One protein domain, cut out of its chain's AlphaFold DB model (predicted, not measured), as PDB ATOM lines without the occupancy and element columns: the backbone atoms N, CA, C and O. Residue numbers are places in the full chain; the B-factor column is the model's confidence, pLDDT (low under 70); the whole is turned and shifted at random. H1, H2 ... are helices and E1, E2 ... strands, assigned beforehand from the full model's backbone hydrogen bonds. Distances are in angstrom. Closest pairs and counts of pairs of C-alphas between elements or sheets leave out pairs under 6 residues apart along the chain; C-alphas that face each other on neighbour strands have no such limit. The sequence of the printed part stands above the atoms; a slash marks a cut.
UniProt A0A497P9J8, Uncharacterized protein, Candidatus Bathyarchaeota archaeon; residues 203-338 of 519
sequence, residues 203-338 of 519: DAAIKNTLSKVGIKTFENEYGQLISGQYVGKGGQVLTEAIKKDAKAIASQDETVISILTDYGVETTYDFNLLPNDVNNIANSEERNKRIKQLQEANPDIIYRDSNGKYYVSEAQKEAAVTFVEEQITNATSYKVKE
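This is residues 203 to 338 of the 519 residues of an uncharacterized protein of Candidatus Bathyarchaeota archaeon (UniProt A0A497P9J8). The domain is a long rod in three parts: in the middle, helices H1, H2 and H3 pack at crossed angles on the long helix H6; at one end is a small sheet of E1, E2 and E5, and at the other a head of strands E3 and E4 with helices H4 and H5. The printed part has 136 residues, with six named helices and five named strands in the order H1 E1 E2 H2 H3 E3 H4 H5 E4 H6 E5, and its class is mixed, helices and strands. One sheet runs E1, E2, E5, antiparallel; the other is the parallel pair E3, E4. The whole is loose, with a radius of gyration of the C-alphas of 19.7 A and spans of 66 by 24 by 23 A.

H1, residues 203 to 213, touches the hub H6, residues 314 to 331, at a steep tilt of 69.6 degrees, only just short of about perpendicular; their closest C-alphas, of Ile 206 and Ile 328, are 6.1 A apart. E1, residues 216 to 219, and E2, residues 225 to 228, form a hairpin, with N 218 and O 226 at 2.9 A. E2 is also antiparallel to E5, residues 334 to 337, with N 335 and O 227 at 2.9 A. H2, residues 239 to 249, touches H6 at a steep tilt of 66 degrees, opposite ways; the closest C-alphas, of Ala 246 and Glu 325, are 5.3 A apart. H3, residues 253 to 262, touches residues 316 to 320 of H6, closest at the C-alphas of Val 256 and Ala 320, 5.8 A. E3, residues 270 to 273, H4, residues 276 to 279, H5, residues 284 to 297, and E4, residues 301 to 304, make a strand-helix-strand unit, two parallel neighbour strands joined through helices, with a right-handed crossover; N 302 and O 270 are 2.8 A apart. H4 touches H5, closest at the C-alphas of Val 278 and Arg 287, 6.1 A. Every O i to N i+4 pair is within hydrogen-bond range in H1, H2, H3, H5 and H6; H4 is too short for one.

H1 begins at C-alpha 203, (140.056, 114.005, 119.851), and is 15.3 A long; H2 is 15.2 A, H3 13.8 A and H5 19.9 A. H6 runs 25.4 A, from C-alpha 314 at (137.299, 97.318, 135.859) to C-alpha 331 at (144.761, 108.358, 114.191). E5 ends at C-alpha 337, (159.122, 105.377, 102.391).

The C-alphas farthest apart, of Gly 223 and Asp 277, are 66.1 A apart. The printed part has no cut, and no link is long. Mean pLDDT of the printed part is 84.5; residues 221 to 224, 234, 264, 266 to 267, 308 and 333 to 338 are under 70.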
ATOM      1  N   ASP A 203     139.279 113.655 121.040       89.62
ATOM      2  CA  ASP A 203     140.056 114.005 119.851       89.62
ATOM      3  C   ASP A 203     141.244 114.903 120.205       89.62
ATOM      4  O   ASP A 203     142.379 114.654 119.775       89.62
ATOM      5  N   ALA A 204     141.029 115.925 121.039       90.75
ATOM      6  CA  ALA A 204     142.114 116.768 121.522       90.75
ATOM      7  C   ALA A 204     143.099 115.981 122.393       90.75
ATOM      8  O   ALA A 204     144.315 116.178 122.271       90.75
ATOM      9  N   ALA A 205     142.614 115.075 123.250       92.12
ATOM     10  CA  ALA A 205     143.473 114.221 124.067       92.12
ATOM     11  C   ALA A 205     144.374 113.324 123.199       92.12
ATOM     12  O   ALA A 205     145.591 113.300 123.402       92.12
ATOM     13  N   ILE A 206     143.810 112.664 122.181       92.81
ATOM     14  CA  ILE A 206     144.553 111.830 121.226       92.81
ATOM     15  C   ILE A 206     145.563 112.678 120.453       92.81
ATOM     16  O   ILE A 206     146.746 112.338 120.401       92.81
ATOM     17  N   LYS A 207     145.151 113.830 119.912       91.38
ATOM     18  CA  LYS A 207     146.040 114.732 119.166       91.38
ATOM     19  C   LYS A 207     147.224 115.212 120.007       91.38
ATOM     20  O   LYS A 207     148.358 115.258 119.518       91.38
ATOM     21  N   ASN A 208     146.985 115.546 121.273       91.44
ATOM     22  CA  ASN A 208     148.033 115.945 122.211       91.44
ATOM     23  C   ASN A 208     149.004 114.794 122.495       91.44
ATOM     24  O   ASN A 208     150.218 115.005 122.505       91.44
ATOM     25  N   THR A 209     148.492 113.581 122.686       91.88
ATOM     26  CA  THR A 209     149.301 112.370 122.865       91.88
ATOM     27  C   THR A 209     150.167 112.098 121.634       91.88
ATOM     28  O   THR A 209     151.390 112.012 121.747       91.88
ATOM     29  N   LEU A 210     149.573 112.088 120.441       90.06
ATOM     30  CA  LEU A 210     150.275 111.891 119.169       90.06
ATOM     31  C   LEU A 210     151.366 112.943 118.924       90.06
ATOM     32  O   LEU A 210     152.454 112.616 118.438       90.06
ATOM     33  N   SER A 211     151.107 114.197 119.300       88.94
ATOM     34  CA  SER A 211     152.083 115.287 119.201       88.94
ATOM     35  C   SER A 211     153.272 115.090 120.147       88.94
ATOM     36  O   SER A 211     154.407 115.362 119.762       88.94
ATOM     37  N   LYS A 212     153.036 114.585 121.367       89.88
ATOM     38  CA  LYS A 212     154.099 114.280 122.342       89.88
ATOM     39  C   LYS A 212     154.959 113.095 121.914       89.88
ATOM     40  O   LYS A 212     156.169 113.117 122.120       89.88
ATOM     41  N   VAL A 213     154.341 112.063 121.340       89.56
ATOM     42  CA  VAL A 213     155.048 110.874 120.838       89.56
ATOM     43  C   VAL A 213     155.962 111.247 119.674       89.56
ATOM     44  O   VAL A 213     157.101 110.774 119.614       89.56
ATOM     45  N   GLY A 214     155.468 112.118 118.788       84.62
ATOM     46  CA  GLY A 214     156.169 112.561 117.590       84.62
ATOM     47  C   GLY A 214     156.335 111.451 116.549       84.62
ATOM     48  O   GLY A 214     156.176 110.260 116.824       84.62
ATOM     49  N   ILE A 215     156.659 111.844 115.319       85.19
ATOM     50  CA  ILE A 215     157.016 110.891 114.264       85.19
ATOM     51  C   ILE A 215     158.466 110.470 114.486       85.19
ATOM     52  O   ILE A 215     159.357 111.317 114.566       85.19
ATOM     53  N   LYS A 216     158.703 109.162 114.571       83.88
ATOM     54  CA  LYS A 216     160.048 108.590 114.631       83.88
ATOM     55  C   LYS A 216     160.367 107.921 113.305       83.88
ATOM     56  O   LYS A 216     159.484 107.319 112.702       83.88
ATOM     57  N   THR A 217     161.624 108.021 112.888       81.94
ATOM     58  CA  THR A 217     162.132 107.393 111.666       81.94
ATOM     59  C   THR A 217     163.230 106.407 112.028       81.94
ATOM     60  O   THR A 217     164.150 106.757 112.769       81.94
ATOM     61  N   PHE A 218     163.132 105.192 111.502       78.19
ATOM     62  CA  PHE A 218     164.109 104.127 111.696       78.19
ATOM     63  C   PHE A 218     164.502 103.529 110.353       78.19
ATOM     64  O   PHE A 218     163.670 103.425 109.458       78.19
ATOM     65  N   GLU A 219     165.756 103.114 110.242       74.50
ATOM     66  CA  GLU A 219     166.227 102.259 109.159       74.50
ATOM     67  C   GLU A 219     166.076 100.803 109.613       74.50
ATOM     68  O   GLU A 219     166.565 100.439 110.688       74.50
ATOM     69  N   ASN A 220     165.330  99.995 108.858       70.19
ATOM     70  CA  ASN A 220     165.152  98.579 109.181       70.19
ATOM     71  C   ASN A 220     166.365  97.739 108.733       70.19
ATOM     72  O   ASN A 220     167.298  98.240 108.108       70.19
ATOM     73  N   GLU A 221     166.347  96.435 109.022       63.78
ATOM     74  CA  GLU A 221     167.418  95.489 108.644       63.78
ATOM     75  C   GLU A 221     167.642  95.385 107.122       63.78
ATOM     76  O   GLU A 221     168.652  94.850 106.670       63.78
ATOM     77  N   TYR A 222     166.717  95.937 106.336       61.97
ATOM     78  CA  TYR A 222     166.741  96.005 104.881       61.97
ATOM     79  C   TYR A 222     167.009  97.429 104.367       61.97
ATOM     80  O   TYR A 222     166.655  97.732 103.237       61.97
ATOM     81  N   GLY A 223     167.551  98.346 105.175       65.56
ATOM     82  CA  GLY A 223     167.886  99.704 104.728       65.56
ATOM     83  C   GLY A 223     166.687 100.596 104.364       65.56
ATOM     84  O   GLY A 223     166.869 101.660 103.777       65.56
ATOM     85  N   GLN A 224     165.451 100.184 104.672       68.69
ATOM     86  CA  GLN A 224     164.245 100.969 104.400       68.69
ATOM     87  C   GLN A 224     163.975 101.943 105.546       68.69
ATOM     88  O   GLN A 224     164.013 101.561 106.720       68.69
ATOM     89  N   LEU A 225     163.623 103.185 105.204       75.56
ATOM     90  CA  LEU A 225     163.205 104.189 106.177       75.56
ATOM     91  C   LEU A 225     161.719 104.024 106.511       75.56
ATOM     92  O   LEU A 225     160.829 104.285 105.696       75.56
ATOM     93  N   ILE A 226     161.455 103.621 107.748       77.25
ATOM     94  CA  ILE A 226     160.115 103.499 108.309       77.25
ATOM     95  C   ILE A 226     159.863 104.705 109.204       77.25
ATOM     96  O   ILE A 226     160.576 104.906 110.188       77.25
ATOM     97  N   SER A 227     158.838 105.492 108.876       81.12
ATOM     98  CA  SER A 227     158.439 106.668 109.645       81.12
ATOM     99  C   SER A 227     157.020 106.520 110.178       81.12
ATOM    100  O   SER A 227     156.076 106.272 109.427       81.12
ATOM    101  N   GLY A 228     156.844 106.741 111.476       83.75
ATOM    102  CA  GLY A 228     155.513 106.789 112.065       83.75
ATOM    103  C   GLY A 228     155.506 107.064 113.558       83.75
ATOM    104  O   GLY A 228     156.546 107.115 114.220       83.75
ATOM    105  N   GLN A 229     154.305 107.262 114.088       85.88
ATOM    106  CA  GLN A 229     154.053 107.282 115.529       85.88
ATOM    107  C   GLN A 229     153.884 105.848 116.031       85.88
ATOM    108  O   GLN A 229     153.321 105.014 115.332       85.88
ATOM    109  N   TYR A 230     154.387 105.558 117.233       88.44
ATOM    110  CA  TYR A 230     154.355 104.209 117.817       88.44
ATOM    111  C   TYR A 230     154.959 103.112 116.928       88.44
ATOM    112  O   TYR A 230     154.505 101.975 116.953       88.44
ATOM    113  N   VAL A 231     156.010 103.424 116.171       84.81
ATOM    114  CA  VAL A 231     156.728 102.432 115.360       84.81
ATOM    115  C   VAL A 231     158.029 102.016 116.052       84.81
ATOM    116  O   VAL A 231     158.742 102.849 116.617       84.81
ATOM    117  N   GLY A 232     158.319 100.715 116.051       80.31
ATOM    118  CA  GLY A 232     159.573 100.126 116.516       80.31
ATOM    119  C   GLY A 232     160.650 100.086 115.429       80.31
ATOM    120  O   GLY A 232     160.380 100.305 114.252       80.31
ATOM    121  N   LYS A 233     161.890  99.751 115.807       74.38
ATOM    122  CA  LYS A 233     163.030  99.705 114.867       74.38
ATOM    123  C   LYS A 233     162.834  98.738 113.687       74.38
ATOM    124  O   LYS A 233     163.392  98.974 112.626       74.38
ATOM    125  N   GLY A 234     162.051  97.674 113.868       68.25
ATOM    126  CA  GLY A 234     161.725  96.697 112.825       68.25
ATOM    127  C   GLY A 234     160.436  97.012 112.062       68.25
ATOM    128  O   GLY A 234     159.959  96.167 111.314       68.25
ATOM    129  N   GLY A 235     159.836  98.189 112.267       70.19
ATOM    130  CA  GLY A 235     158.583  98.582 111.621       70.19
ATOM    131  C   GLY A 235     157.312  98.067 112.290       70.19
ATOM    132  O   GLY A 235     156.219  98.390 111.830       70.19
ATOM    133  N   GLN A 236     157.435  97.303 113.378       81.62
ATOM    134  CA  GLN A 236     156.292  96.835 114.151       81.62
ATOM    135  C   GLN A 236     155.601  97.987 114.889       81.62
ATOM    136  O   GLN A 236     156.260  98.904 115.386       81.62
ATOM    137  N   VAL A 237     154.279  97.904 115.013       83.50
ATOM    138  CA  VAL A 237     153.498  98.818 115.850       83.50
ATOM    139  C   VAL A 237     153.757  98.495 117.323       83.50
ATOM    140  O   VAL A 237     153.706  97.341 117.745       83.50
ATOM    141  N   LEU A 238     154.058  99.518 118.118       88.12
ATOM    142  CA  LEU A 238     154.311  99.428 119.553       88.12
ATOM    143  C   LEU A 238     152.984  99.434 120.322       88.12
ATOM    144  O   LEU A 238     152.679 100.391 121.031       88.12
ATOM    145  N   THR A 239     152.209  98.358 120.186       88.56
ATOM    146  CA  THR A 239     150.880  98.197 120.805       88.56
ATOM    147  C   THR A 239     150.893  98.451 122.313       88.56
ATOM    148  O   THR A 239     150.065  99.198 122.815       88.56
ATOM    149  N   GLU A 240     151.902  97.964 123.039       91.25
ATOM    150  CA  GLU A 240     152.040  98.216 124.485       91.25
ATOM    151  C   GLU A 240     152.206  99.704 124.834       91.25
ATOM    152  O   GLU A 240     151.740 100.166 125.878       91.25
ATOM    153  N   ALA A 241     152.861 100.481 123.967       90.94
ATOM    154  CA  ALA A 241     152.999 101.920 124.164       90.94
ATOM    155  C   ALA A 241     151.679 102.648 123.868       90.94
ATOM    156  O   ALA A 241     151.311 103.543 124.627       90.94
ATOM    157  N   ILE A 242     150.944 102.219 122.835       92.62
ATOM    158  CA  ILE A 242     149.596 102.726 122.537       92.62
ATOM    159  C   ILE A 242     148.667 102.436 123.717       92.62
ATOM    160  O   ILE A 242     148.060 103.357 124.256       92.62
ATOM    161  N   LYS A 243     148.625 101.187 124.191       93.81
ATOM    162  CA  LYS A 243     147.806 100.772 125.332       93.81
ATOM    163  C   LYS A 243     148.145 101.549 126.604       93.81
ATOM    164  O   LYS A 243     147.255 101.916 127.369       93.81
ATOM    165  N   LYS A 244     149.428 101.835 126.848       95.25
ATOM    166  CA  LYS A 244     149.855 102.668 127.981       95.25
ATOM    167  C   LYS A 244     149.300 104.090 127.890       95.25
ATOM    168  O   LYS A 244     148.819 104.611 128.895       95.25
ATOM    169  N   ASP A 245     149.366 104.709 126.718       94.44
ATOM    170  CA  ASP A 245     148.864 106.069 126.530       94.44
ATOM    171  C   ASP A 245     147.328 106.111 126.516       94.44
ATOM    172  O   ASP A 245     146.741 107.023 127.097       94.44
ATOM    173  N   ALA A 246     146.670 105.075 125.988       94.44
ATOM    174  CA  ALA A 246     145.226 104.886 126.105       94.44
ATOM    175  C   ALA A 246     144.783 104.802 127.576       94.44
ATOM    176  O   ALA A 246     143.864 105.508 127.984       94.44
ATOM    177  N   LYS A 247     145.502 104.037 128.414       94.62
ATOM    178  CA  LYS A 247     145.285 104.004 129.875       94.62
ATOM    179  C   LYS A 247     145.499 105.356 130.546       94.62
ATOM    180  O   LYS A 247     144.816 105.661 131.519       94.62
ATOM    181  N   ALA A 248     146.441 106.163 130.062       93.19
ATOM    182  CA  ALA A 248     146.668 107.499 130.602       93.19
ATOM    183  C   ALA A 248     145.504 108.450 130.271       93.19
ATOM    184  O   ALA A 248     145.083 109.218 131.139       93.19
ATOM    185  N   ILE A 249     144.960 108.367 129.051       92.00
ATOM    186  CA  ILE A 249     143.768 109.116 128.631       92.00
ATOM    187  C   ILE A 249     142.549 108.670 129.453       92.00
ATOM    188  O   ILE A 249     141.886 109.505 130.056       92.00
ATOM    189  N   ALA A 250     142.310 107.362 129.567       92.62
ATOM    190  CA  ALA A 250     141.197 106.774 130.314       92.62
ATOM    191  C   ALA A 250     141.507 106.551 131.815       92.62
ATOM    192  O   ALA A 250     141.054 105.581 132.419       92.62
ATOM    193  N   SER A 251     142.312 107.424 132.432       89.81
ATOM    194  CA  SER A 251     142.790 107.223 133.810       89.81
ATOM    195  C   SER A 251     141.784 107.617 134.892       89.81
ATOM    196  O   SER A 251     141.835 107.084 136.002       89.81
ATOM    197  N   GLN A 252     140.890 108.558 134.591       89.12
ATOM    198  CA  GLN A 252     139.871 109.033 135.521       89.12
ATOM    199  C   GLN A 252     138.522 108.389 135.206       89.12
ATOM    200  O   GLN A 252     138.124 108.330 134.044       89.12
ATOM    201  N   ASP A 253     137.798 107.969 136.248       88.88
ATOM    202  CA  ASP A 253     136.464 107.362 136.121       88.88
ATOM    203  C   ASP A 253     135.515 108.255 135.306       88.88
ATOM    204  O   ASP A 253     134.746 107.780 134.483       88.88
ATOM    205  N   GLU A 254     135.620 109.569 135.476       86.38
ATOM    206  CA  GLU A 254     134.827 110.557 134.748       86.38
ATOM    207  C   GLU A 254     135.098 110.568 133.240       86.38
ATOM    208  O   GLU A 254     134.170 110.658 132.434       86.38
ATOM    209  N   THR A 255     136.368 110.443 132.857       90.25
ATOM    210  CA  THR A 255     136.778 110.312 131.460       90.25
ATOM    211  C   THR A 255     136.282 108.996 130.881       90.25
ATOM    212  O   THR A 255     135.774 108.978 129.766       90.25
ATOM    213  N   VAL A 256     136.376 107.908 131.651       91.31
ATOM    214  CA  VAL A 256     135.859 106.593 131.251       91.31
ATOM    215  C   VAL A 256     134.359 106.663 130.989       91.31
ATOM    216  O   VAL A 256     133.917 106.225 129.935       91.31
ATOM    217  N   ILE A 257     133.582 107.269 131.891       89.88
ATOM    218  CA  ILE A 257     132.135 107.447 131.712       89.88
ATOM    219  C   ILE A 257     131.841 108.195 130.411       89.88
ATOM    220  O   ILE A 257     131.013 107.737 129.627       89.88
ATOM    221  N   SER A 258     132.527 109.314 130.157       89.56
ATOM    222  CA  SER A 258     132.307 110.082 128.928       89.56
ATOM    223  C   SER A 258     132.689 109.283 127.678       89.56
ATOM    224  O   SER A 258     131.918 109.246 126.730       89.56
ATOM    225  N   ILE A 259     133.807 108.548 127.688       90.62
ATOM    226  CA  ILE A 259     134.190 107.659 126.577       90.62
ATOM    227  C   ILE A 259     133.112 106.600 126.313       90.62
ATOM    228  O   ILE A 259     132.754 106.382 125.164       90.62
ATOM    229  N   LEU A 260     132.586 105.957 127.357       90.31
ATOM    230  CA  LEU A 260     131.635 104.854 127.208       90.31
ATOM    231  C   LEU A 260     130.223 105.292 126.799       90.31
ATOM    232  O   LEU A 260     129.462 104.486 126.273       90.31
ATOM    233  N   THR A 261     129.844 106.532 127.099       86.44
ATOM    234  CA  THR A 261     128.462 107.008 126.913       86.44
ATOM    235  C   THR A 261     128.328 108.044 125.800       86.44
ATOM    236  O   THR A 261     127.302 108.086 125.130       86.44
ATOM    237  N   ASP A 262     129.364 108.855 125.563       84.50
ATOM    238  CA  ASP A 262     129.331 109.952 124.589       84.50
ATOM    239  C   ASP A 262     130.002 109.606 123.257       84.50
ATOM    240  O   ASP A 262     129.735 110.263 122.247       84.50
ATOM    241  N   TYR A 263     130.867 108.590 123.242       80.44
ATOM    242  CA  TYR A 263     131.540 108.096 122.046       80.44
ATOM    243  C   TYR A 263     131.010 106.695 121.754       80.44
ATOM    244  O   TYR A 263     130.875 105.891 122.667       80.44
ATOM    245  N   GLY A 264     130.645 106.421 120.499       66.31
ATOM    246  CA  GLY A 264     129.939 105.201 120.091       66.31
ATOM    247  C   GLY A 264     130.769 103.919 120.208       66.31
ATOM    248  O   GLY A 264     131.120 103.328 119.190       66.31
ATOM    249  N   VAL A 265     131.071 103.493 121.435       73.25
ATOM    250  CA  VAL A 265     131.503 102.131 121.757       73.25
ATOM    251  C   VAL A 265     130.423 101.137 121.330       73.25
ATOM    252  O   VAL A 265     129.234 101.454 121.336       73.25
ATOM    253  N   GLU A 266     130.838  99.928 120.941       63.25
ATOM    254  CA  GLU A 266     129.926  98.889 120.436       63.25
ATOM    255  C   GLU A 266     128.780  98.571 121.411       63.25
ATOM    256  O   GLU A 266     127.661  98.282 120.985       63.25
ATOM    257  N   THR A 267     129.048  98.651 122.715       68.12
ATOM    258  CA  THR A 267     128.055  98.519 123.782       68.12
ATOM    259  C   THR A 267     127.518  99.884 124.191       68.12
ATOM    260  O   THR A 267     128.275 100.795 124.516       68.12
ATOM    261  N   THR A 268     126.193 100.017 124.226       72.12
ATOM    262  CA  THR A 268     125.532 101.207 124.772       72.12
ATOM    263  C   THR A 268     125.506 101.102 126.294       72.12
ATOM    264  O   THR A 268     124.913 100.169 126.829       72.12
ATOM    265  N   TYR A 269     126.163 102.038 126.980       85.19
ATOM    266  CA  TYR A 269     126.189 102.088 128.442       85.19
ATOM    267  C   TYR A 269     125.119 103.040 128.977       85.19
ATOM    268  O   TYR A 269     125.013 104.180 128.526       85.19
ATOM    269  N   ASP A 270     124.381 102.583 129.985       84.69
ATOM    270  CA  ASP A 270     123.315 103.331 130.651       84.69
ATOM    271  C   ASP A 270     123.674 103.662 132.106       84.69
ATOM    272  O   ASP A 270     124.609 103.120 132.700       84.69
ATOM    273  N   PHE A 271     122.897 104.557 132.712       84.94
ATOM    274  CA  PHE A 271     123.071 104.973 134.102       84.94
ATOM    275  C   PHE A 271     121.945 104.461 134.997       84.94
ATOM    276  O   PHE A 271     120.782 104.422 134.595       84.94
ATOM    277  N   ASN A 272     122.271 104.136 136.251       81.81
ATOM    278  CA  ASN A 272     121.263 103.843 137.266       81.81
ATOM    279  C   ASN A 272     121.706 104.269 138.674       81.81
ATOM    280  O   ASN A 272     122.896 104.359 138.982       81.81
ATOM    281  N   LEU A 273     120.742 104.513 139.560       76.56
ATOM    282  CA  LEU A 273     121.033 104.716 140.978       76.56
ATOM    283  C   LEU A 273     121.421 103.389 141.634       76.56
ATOM    284  O   LEU A 273     120.921 102.322 141.269       76.56
ATOM    285  N   LEU A 274     122.292 103.451 142.641       82.12
ATOM    286  CA  LEU A 274     122.533 102.298 143.495       82.12
ATOM    287  C   LEU A 274     121.238 101.905 144.219       82.12
ATOM    288  O   LEU A 274     120.593 102.768 144.821       82.12
ATOM    289  N   PRO A 275     120.882 100.608 144.230       81.56
ATOM    290  CA  PRO A 275     119.774 100.113 145.033       81.56
ATOM    291  C   PRO A 275     119.916 100.522 146.505       81.56
ATOM    292  O   PRO A 275     121.018 100.501 147.059       81.56
ATOM    293  N   ASN A 276     118.806 100.884 147.153       74.06
ATOM    294  CA  ASN A 276     118.808 101.404 148.527       74.06
ATOM    295  C   ASN A 276     119.462 100.450 149.540       74.06
ATOM    296  O   ASN A 276     120.126 100.902 150.471       74.06
ATOM    297  N   ASP A 277     119.294  99.138 149.363       80.62
ATOM    298  CA  ASP A 277     119.912  98.106 150.203       80.62
ATOM    299  C   ASP A 277     121.441  98.107 150.100       80.62
ATOM    300  O   ASP A 277     122.109  97.771 151.071       80.62
ATOM    301  N   VAL A 278     121.993  98.529 148.960       84.88
ATOM    302  CA  VAL A 278     123.436  98.677 148.742       84.88
ATOM    303  C   VAL A 278     123.919 100.057 149.172       84.88
ATOM    304  O   VAL A 278     124.941 100.181 149.845       84.88
ATOM    305  N   ASN A 279     123.173 101.102 148.820       76.75
ATOM    306  CA  ASN A 279     123.537 102.488 149.096       76.75
ATOM    307  C   ASN A 279     123.619 102.784 150.606       76.75
ATOM    308  O   ASN A 279     124.497 103.522 151.050       76.75
ATOM    309  N   ASN A 280     122.759 102.145 151.406       78.88
ATOM    310  CA  ASN A 280     122.685 102.342 152.857       78.88
ATOM    311  C   ASN A 280     123.675 101.479 153.665       78.88
ATOM    312  O   ASN A 280     123.663 101.525 154.898       78.88
ATOM    313  N   ILE A 281     124.542 100.694 153.013       85.75
ATOM    314  CA  ILE A 281     125.564  99.901 153.708       85.75
ATOM    315  C   ILE A 281     126.634 100.845 154.275       85.75
ATOM    316  O   ILE A 281     127.398 101.466 153.534       85.75
ATOM    317  N   ALA A 282     126.721 100.921 155.606       83.62
ATOM    318  CA  ALA A 282     127.696 101.763 156.304       83.62
ATOM    319  C   ALA A 282     129.144 101.263 156.139       83.62
ATOM    320  O   ALA A 282     130.085 102.057 156.065       83.62
ATOM    321  N   ASN A 283     129.338  99.942 156.069       92.75
ATOM    322  CA  ASN A 283     130.652  99.352 155.848       92.75
ATOM    323  C   ASN A 283     131.071  99.519 154.378       92.75
ATOM    324  O   ASN A 283     130.500  98.913 153.473       92.75
ATOM    325  N   SER A 284     132.111 100.318 154.142       86.69
ATOM    326  CA  SER A 284     132.581 100.627 152.786       86.69
ATOM    327  C   SER A 284     133.111  99.409 152.023       86.69
ATOM    328  O   SER A 284     132.971  99.353 150.804       86.69
ATOM    329  N   GLU A 285     133.710  98.435 152.705       91.12
ATOM    330  CA  GLU A 285     134.263  97.238 152.068       91.12
ATOM    331  C   GLU A 285     133.145  96.300 151.597       91.12
ATOM    332  O   GLU A 285     133.130  95.867 150.443       91.12
ATOM    333  N   GLU A 286     132.155  96.070 152.460       92.31
ATOM    334  CA  GLU A 286     130.955  95.301 152.127       92.31
ATOM    335  C   GLU A 286     130.158  95.969 151.001       92.31
ATOM    336  O   GLU A 286     129.787  95.309 150.025       92.31
ATOM    337  N   ARG A 287     129.985  97.295 151.076       90.44
ATOM    338  CA  ARG A 287     129.333  98.078 150.025       90.44
ATOM    339  C   ARG A 287     130.045  97.914 148.687       90.44
ATOM    340  O   ARG A 287     129.410  97.574 147.695       90.44
ATOM    341  N   ASN A 288     131.366  98.089 148.653       91.38
ATOM    342  CA  ASN A 288     132.146  97.960 147.422       91.38
ATOM    343  C   ASN A 288     132.079  96.541 146.841       91.38
ATOM    344  O   ASN A 288     132.022  96.379 145.623       91.38
ATOM    345  N   LYS A 289     132.046  95.505 147.688       93.88
ATOM    346  CA  LYS A 289     131.850  94.121 147.238       93.88
ATOM    347  C   LYS A 289     130.484  93.933 146.578       93.88
ATOM    348  O   LYS A 289     130.393  93.279 145.543       93.88
ATOM    349  N   ARG A 290     129.431  94.519 147.150       93.12
ATOM    350  CA  ARG A 290     128.074  94.428 146.603       93.12
ATOM    351  C   ARG A 290     127.913  95.224 145.305       93.12
ATOM    352  O   ARG A 290     127.281  94.728 144.380       93.12
ATOM    353  N   ILE A 291     128.556  96.388 145.202       93.00
ATOM    354  CA  ILE A 291     128.636  97.172 143.958       93.00
ATOM    355  C   ILE A 291     129.302  96.351 142.848       93.00
ATOM    356  O   ILE A 291     128.755  96.268 141.753       93.00
ATOM    357  N   LYS A 292     130.423  95.672 143.135       93.88
ATOM    358  CA  LYS A 292     131.081  94.792 142.152       93.88
ATOM    359  C   LYS A 292     130.151  93.693 141.644       93.88
ATOM    360  O   LYS A 292     130.065  93.490 140.444       93.88
ATOM    361  N   GLN A 293     129.396  93.044 142.532       93.25
ATOM    362  CA  GLN A 293     128.414  92.027 142.128       93.25
ATOM    363  C   GLN A 293     127.313  92.598 141.222       93.25
ATOM    364  O   GLN A 293     126.886  91.932 140.284       93.25
ATOM    365  N   LEU A 294     126.849  93.826 141.486       92.88
ATOM    366  CA  LEU A 294     125.865  94.495 140.630       92.88
ATOM    367  C   LEU A 294     126.429  94.819 139.246       92.88
ATOM    368  O   LEU A 294     125.716  94.657 138.258       92.88
ATOM    369  N   GLN A 295     127.687  95.258 139.185       93.69
ATOM    370  CA  GLN A 295     128.399  95.550 137.941       93.69
ATOM    371  C   GLN A 295     128.723  94.276 137.149       93.69
ATOM    372  O   GLN A 295     128.666  94.291 135.929       93.69
ATOM    373  N   GLU A 296     129.024  93.161 137.816       92.50
ATOM    374  CA  GLU A 296     129.198  91.856 137.162       92.50
ATOM    375  C   GLU A 296     127.879  91.335 136.579       92.50
ATOM    376  O   GLU A 296     127.864  90.758 135.495       92.50
ATOM    377  N   ALA A 297     126.764  91.552 137.283       92.12
ATOM    378  CA  ALA A 297     125.438  91.166 136.807       92.12
ATOM    379  C   ALA A 297     124.910  92.084 135.691       92.12
ATOM    380  O   ALA A 297     124.139  91.631 134.850       92.12
ATOM    381  N   ASN A 298     125.305  93.360 135.697       90.12
ATOM    382  CA  ASN A 298     124.859  94.378 134.747       90.12
ATOM    383  C   ASN A 298     126.077  95.179 134.249       90.12
ATOM    384  O   ASN A 298     126.314  96.292 134.730       90.12
ATOM    385  N   PRO A 299     126.874  94.613 133.326       89.44
ATOM    386  CA  PRO A 299     128.134  95.216 132.886       89.44
ATOM    387  C   PRO A 299     127.944  96.551 132.161       89.44
ATOM    388  O   PRO A 299     128.828  97.407 132.223       89.44
ATOM    389  N   ASP A 300     126.777  96.755 131.552       88.81
ATOM    390  CA  ASP A 300     126.462  97.934 130.743       88.81
ATOM    391  C   ASP A 300     125.851  99.081 131.571       88.81
ATOM    392  O   ASP A 300     125.506 100.126 131.028       88.81
ATOM    393  N   ILE A 301     125.733  98.918 132.897       88.44
ATOM    394  CA  ILE A 301     125.175  99.938 133.794       88.44
ATOM    395  C   ILE A 301     126.280 100.598 134.624       88.44
ATOM    396  O   ILE A 301     127.049  99.938 135.332       88.44
ATOM    397  N   ILE A 302     126.314 101.927 134.599       91.50
ATOM    398  CA  ILE A 302     127.144 102.761 135.467       91.50
ATOM    399  C   ILE A 302     126.290 103.214 136.655       91.50
ATOM    400  O   ILE A 302     125.283 103.910 136.503       91.50
ATOM    401  N   TYR A 303     126.704 102.824 137.861       89.88
ATOM    402  CA  TYR A 303     125.948 103.101 139.081       89.88
ATOM    403  C   TYR A 303     126.375 104.405 139.753       89.88
ATOM    404  O   TYR A 303     127.568 104.703 139.836       89.88
ATOM    405  N   ARG A 304     125.406 105.132 140.313       85.38
ATOM    406  CA  ARG A 304     125.611 106.360 141.095       85.38
ATOM    407  C   ARG A 304     125.083 106.203 142.523       85.38
ATOM    408  O   ARG A 304     123.964 105.729 142.708       85.38
ATOM    409  N   ASP A 305     125.853 106.609 143.534       81.44
ATOM    410  CA  ASP A 305     125.368 106.662 144.923       81.44
ATOM    411  C   ASP A 305     124.512 107.910 145.214       81.44
ATOM    412  O   ASP A 305     124.377 108.830 144.399       81.44
ATOM    413  N   SER A 306     123.931 107.960 146.414       72.44
ATOM    414  CA  SER A 306     123.172 109.130 146.872       72.44
ATOM    415  C   SER A 306     124.022 110.387 147.079       72.44
ATOM    416  O   SER A 306     123.463 111.476 147.150       72.44
ATOM    417  N   ASN A 307     125.347 110.260 147.182       72.56
ATOM    418  CA  ASN A 307     126.268 111.386 147.360       72.56
ATOM    419  C   ASN A 307     126.755 111.964 146.020       72.56
ATOM    420  O   ASN A 307     127.538 112.912 146.020       72.56
ATOM    421  N   GLY A 308     126.328 111.396 144.889       69.25
ATOM    422  CA  GLY A 308     126.738 111.832 143.555       69.25
ATOM    423  C   GLY A 308     128.003 111.173 143.016       69.25
ATOM    424  O   GLY A 308     128.502 111.575 141.968       69.25
ATOM    425  N   LYS A 309     128.534 110.151 143.692       85.38
ATOM    426  CA  LYS A 309     129.688 109.398 143.207       85.38
ATOM    427  C   LYS A 309     129.255 108.319 142.221       85.38
ATOM    428  O   LYS A 309     128.412 107.480 142.535       85.38
ATOM    429  N   TYR A 310     129.919 108.293 141.070       90.00
ATOM    430  CA  TYR A 310     129.787 107.237 140.073       90.00
ATOM    431  C   TYR A 310     130.781 106.102 140.320       90.00
ATOM    432  O   TYR A 310     131.893 106.315 140.810       90.00
ATOM    433  N   TYR A 311     130.368 104.888 139.969       91.56
ATOM    434  CA  TYR A 311     131.152 103.671 140.113       91.56
ATOM    435  C   TYR A 311     131.345 103.019 138.755       91.56
ATOM    436  O   TYR A 311     130.407 102.475 138.171       91.56
ATOM    437  N   VAL A 312     132.596 103.033 138.305       91.94
ATOM    438  CA  VAL A 312     133.036 102.400 137.065       91.94
ATOM    439  C   VAL A 312     133.712 101.074 137.399       91.94
ATOM    440  O   VAL A 312     134.576 101.011 138.278       91.94
ATOM    441  N   SER A 313     133.292  99.999 136.740       92.94
ATOM    442  CA  SER A 313     133.873  98.668 136.919       92.94
ATOM    443  C   SER A 313     135.217  98.546 136.195       92.94
ATOM    444  O   SER A 313     135.521  99.298 135.271       92.94
ATOM    445  N   GLU A 314     136.036  97.567 136.572       91.88
ATOM    446  CA  GLU A 314     137.299  97.318 135.859       91.88
ATOM    447  C   GLU A 314     137.061  96.856 134.410       91.88
ATOM    448  O   GLU A 314     137.844  97.193 133.529       91.88
ATOM    449  N   ALA A 315     135.950  96.159 134.140       91.31
ATOM    450  CA  ALA A 315     135.558  95.782 132.781       91.31
ATOM    451  C   ALA A 315     135.196  97.013 131.931       91.31
ATOM    452  O   ALA A 315     135.630  97.117 130.789       91.31
ATOM    453  N   GLN A 316     134.465  97.972 132.508       92.38
ATOM    454  CA  GLN A 316     134.136  99.252 131.873       92.38
ATOM    455  C   GLN A 316     135.397 100.080 131.584       92.38
ATOM    456  O   GLN A 316     135.544 100.632 130.495       92.38
ATOM    457  N   LYS A 317     136.352 100.123 132.524       93.00
ATOM    458  CA  LYS A 317     137.648 100.784 132.304       93.00
ATOM    459  C   LYS A 317     138.428 100.152 131.164       93.00
ATOM    460  O   LYS A 317     138.921 100.878 130.307       93.00
ATOM    461  N   GLU A 318     138.538  98.825 131.138       92.25
ATOM    462  CA  GLU A 318     139.257  98.147 130.058       92.25
ATOM    463  C   GLU A 318     138.554  98.364 128.710       92.25
ATOM    464  O   GLU A 318     139.238  98.650 127.735       92.25
ATOM    465  N   ALA A 319     137.216  98.355 128.658       92.38
ATOM    466  CA  ALA A 319     136.462  98.670 127.441       92.38
ATOM    467  C   ALA A 319     136.761 100.086 126.915       92.38
ATOM    468  O   ALA A 319     137.053 100.258 125.730       92.38
ATOM    469  N   ALA A 320     136.779 101.094 127.794       92.94
ATOM    470  CA  ALA A 320     137.155 102.455 127.411       92.94
ATOM    471  C   ALA A 320     138.613 102.540 126.941       92.94
ATOM    472  O   ALA A 320     138.907 103.215 125.958       92.94
ATOM    473  N   VAL A 321     139.534 101.837 127.608       94.19
ATOM    474  CA  VAL A 321     140.944 101.764 127.194       94.19
ATOM    475  C   VAL A 321     141.075 101.140 125.810       94.19
ATOM    476  O   VAL A 321     141.796 101.691 124.984       94.19
ATOM    477  N   THR A 322     140.381 100.034 125.538       93.50
ATOM    478  CA  THR A 322     140.391  99.368 124.229       93.50
ATOM    479  C   THR A 322     139.847 100.282 123.138       93.50
ATOM    480  O   THR A 322     140.469 100.402 122.085       93.50
ATOM    481  N   PHE A 323     138.751 100.994 123.404       93.56
ATOM    482  CA  PHE A 323     138.217 101.971 122.459       93.56
ATOM    483  C   PHE A 323     139.231 103.083 122.163       93.56
ATOM    484  O   PHE A 323     139.507 103.388 121.006       93.56
ATOM    485  N   VAL A 324     139.850 103.667 123.194       93.56
ATOM    486  CA  VAL A 324     140.869 104.710 123.004       93.56
ATOM    487  C   VAL A 324     142.105 104.168 122.282       93.56
ATOM    488  O   VAL A 324     142.675 104.870 121.452       93.56
ATOM    489  N   GLU A 325     142.524 102.934 122.561       93.31
ATOM    490  CA  GLU A 325     143.617 102.259 121.853       93.31
ATOM    491  C   GLU A 325     143.320 102.147 120.351       93.31
ATOM    492  O   GLU A 325     144.181 102.480 119.530       93.31
ATOM    493  N   GLU A 326     142.097 101.760 119.988       91.06
ATOM    494  CA  GLU A 326     141.644 101.716 118.598       91.06
ATOM    495  C   GLU A 326     141.656 103.113 117.959       91.06
ATOM    496  O   GLU A 326     142.218 103.293 116.876       91.06
ATOM    497  N   GLN A 327     141.128 104.129 118.650       91.88
ATOM    498  CA  GLN A 327     141.113 105.505 118.142       91.88
ATOM    499  C   GLN A 327     142.523 106.084 117.964       91.88
ATOM    500  O   GLN A 327     142.807 106.705 116.939       91.88
ATOM    501  N   ILE A 328     143.442 105.853 118.913       91.31
ATOM    502  CA  ILE A 328     144.849 106.249 118.759       91.31
ATOM    503  C   ILE A 328     145.440 105.544 117.542       91.31
ATOM    504  O   ILE A 328     146.049 106.213 116.712       91.31
ATOM    505  N   THR A 329     145.248 104.226 117.423       89.00
ATOM    506  CA  THR A 329     145.779 103.420 116.312       89.00
ATOM    507  C   THR A 329     145.302 103.966 114.968       89.00
ATOM    508  O   THR A 329     146.130 104.242 114.100       89.00
ATOM    509  N   ASN A 330     144.002 104.229 114.830       86.62
ATOM    510  CA  ASN A 330     143.401 104.799 113.625       86.62
ATOM    511  C   ASN A 330     143.912 106.216 113.314       86.62
ATOM    512  O   ASN A 330     144.041 106.587 112.148       86.62
ATOM    513  N   ALA A 331     144.233 107.006 114.341       85.94
ATOM    514  CA  ALA A 331     144.761 108.358 114.191       85.94
ATOM    515  C   ALA A 331     146.287 108.414 113.964       85.94
ATOM    516  O   ALA A 331     146.812 109.474 113.606       85.94
ATOM    517  N   THR A 332     147.025 107.315 114.174       83.75
ATOM    518  CA  THR A 332     148.479 107.301 113.960       83.75
ATOM    519  C   THR A 332     148.846 107.475 112.488       83.75
ATOM    520  O   THR A 332     148.243 106.909 111.579       83.75
ATOM    521  N   SER A 333     149.909 108.240 112.240       68.81
ATOM    522  CA  SER A 333     150.512 108.321 110.910       68.81
ATOM    523  C   SER A 333     151.509 107.175 110.693       68.81
ATOM    524  O   SER A 333     152.494 107.057 111.426       68.81
ATOM    525  N   TYR A 334     151.277 106.356 109.664       60.97
ATOM    526  CA  TYR A 334     152.203 105.319 109.198       60.97
ATOM    527  C   TYR A 334     152.604 105.595 107.745       60.97
ATOM    528  O   TYR A 334     151.754 105.648 106.854       60.97
ATOM    529  N   LYS A 335     153.900 105.808 107.496       54.84
ATOM    530  CA  LYS A 335     154.464 105.959 106.148       54.84
ATOM    531  C   LYS A 335     155.728 105.110 106.030       54.84
ATOM    532  O   LYS A 335     156.759 105.438 106.613       54.84
ATOM    533  N   VAL A 336     155.669 104.051 105.227       52.09
ATOM    534  CA  VAL A 336     156.875 103.384 104.723       52.09
ATOM    535  C   VAL A 336     157.326 104.168 103.502       52.09
ATOM    536  O   VAL A 336     156.599 104.238 102.510       52.09
ATOM    537  N   LYS A 337     158.495 104.803 103.578       44.94
ATOM    538  CA  LYS A 337     159.122 105.377 102.391       44.94
ATOM    539  C   LYS A 337     159.971 104.261 101.784       44.94
ATOM    540  O   LYS A 337     161.064 103.978 102.267       44.94
ATOM    541  N   GLU A 338     159.443 103.577 100.769       40.91
ATOM    542  CA  GLU A 338     160.249 102.685  99.931       40.91
ATOM    543  C   GLU A 338     161.248 103.540  99.140       40.91
ATOM    544  O   GLU A 338     160.964 103.981  98.030       40.91
TER     545      GLU A 338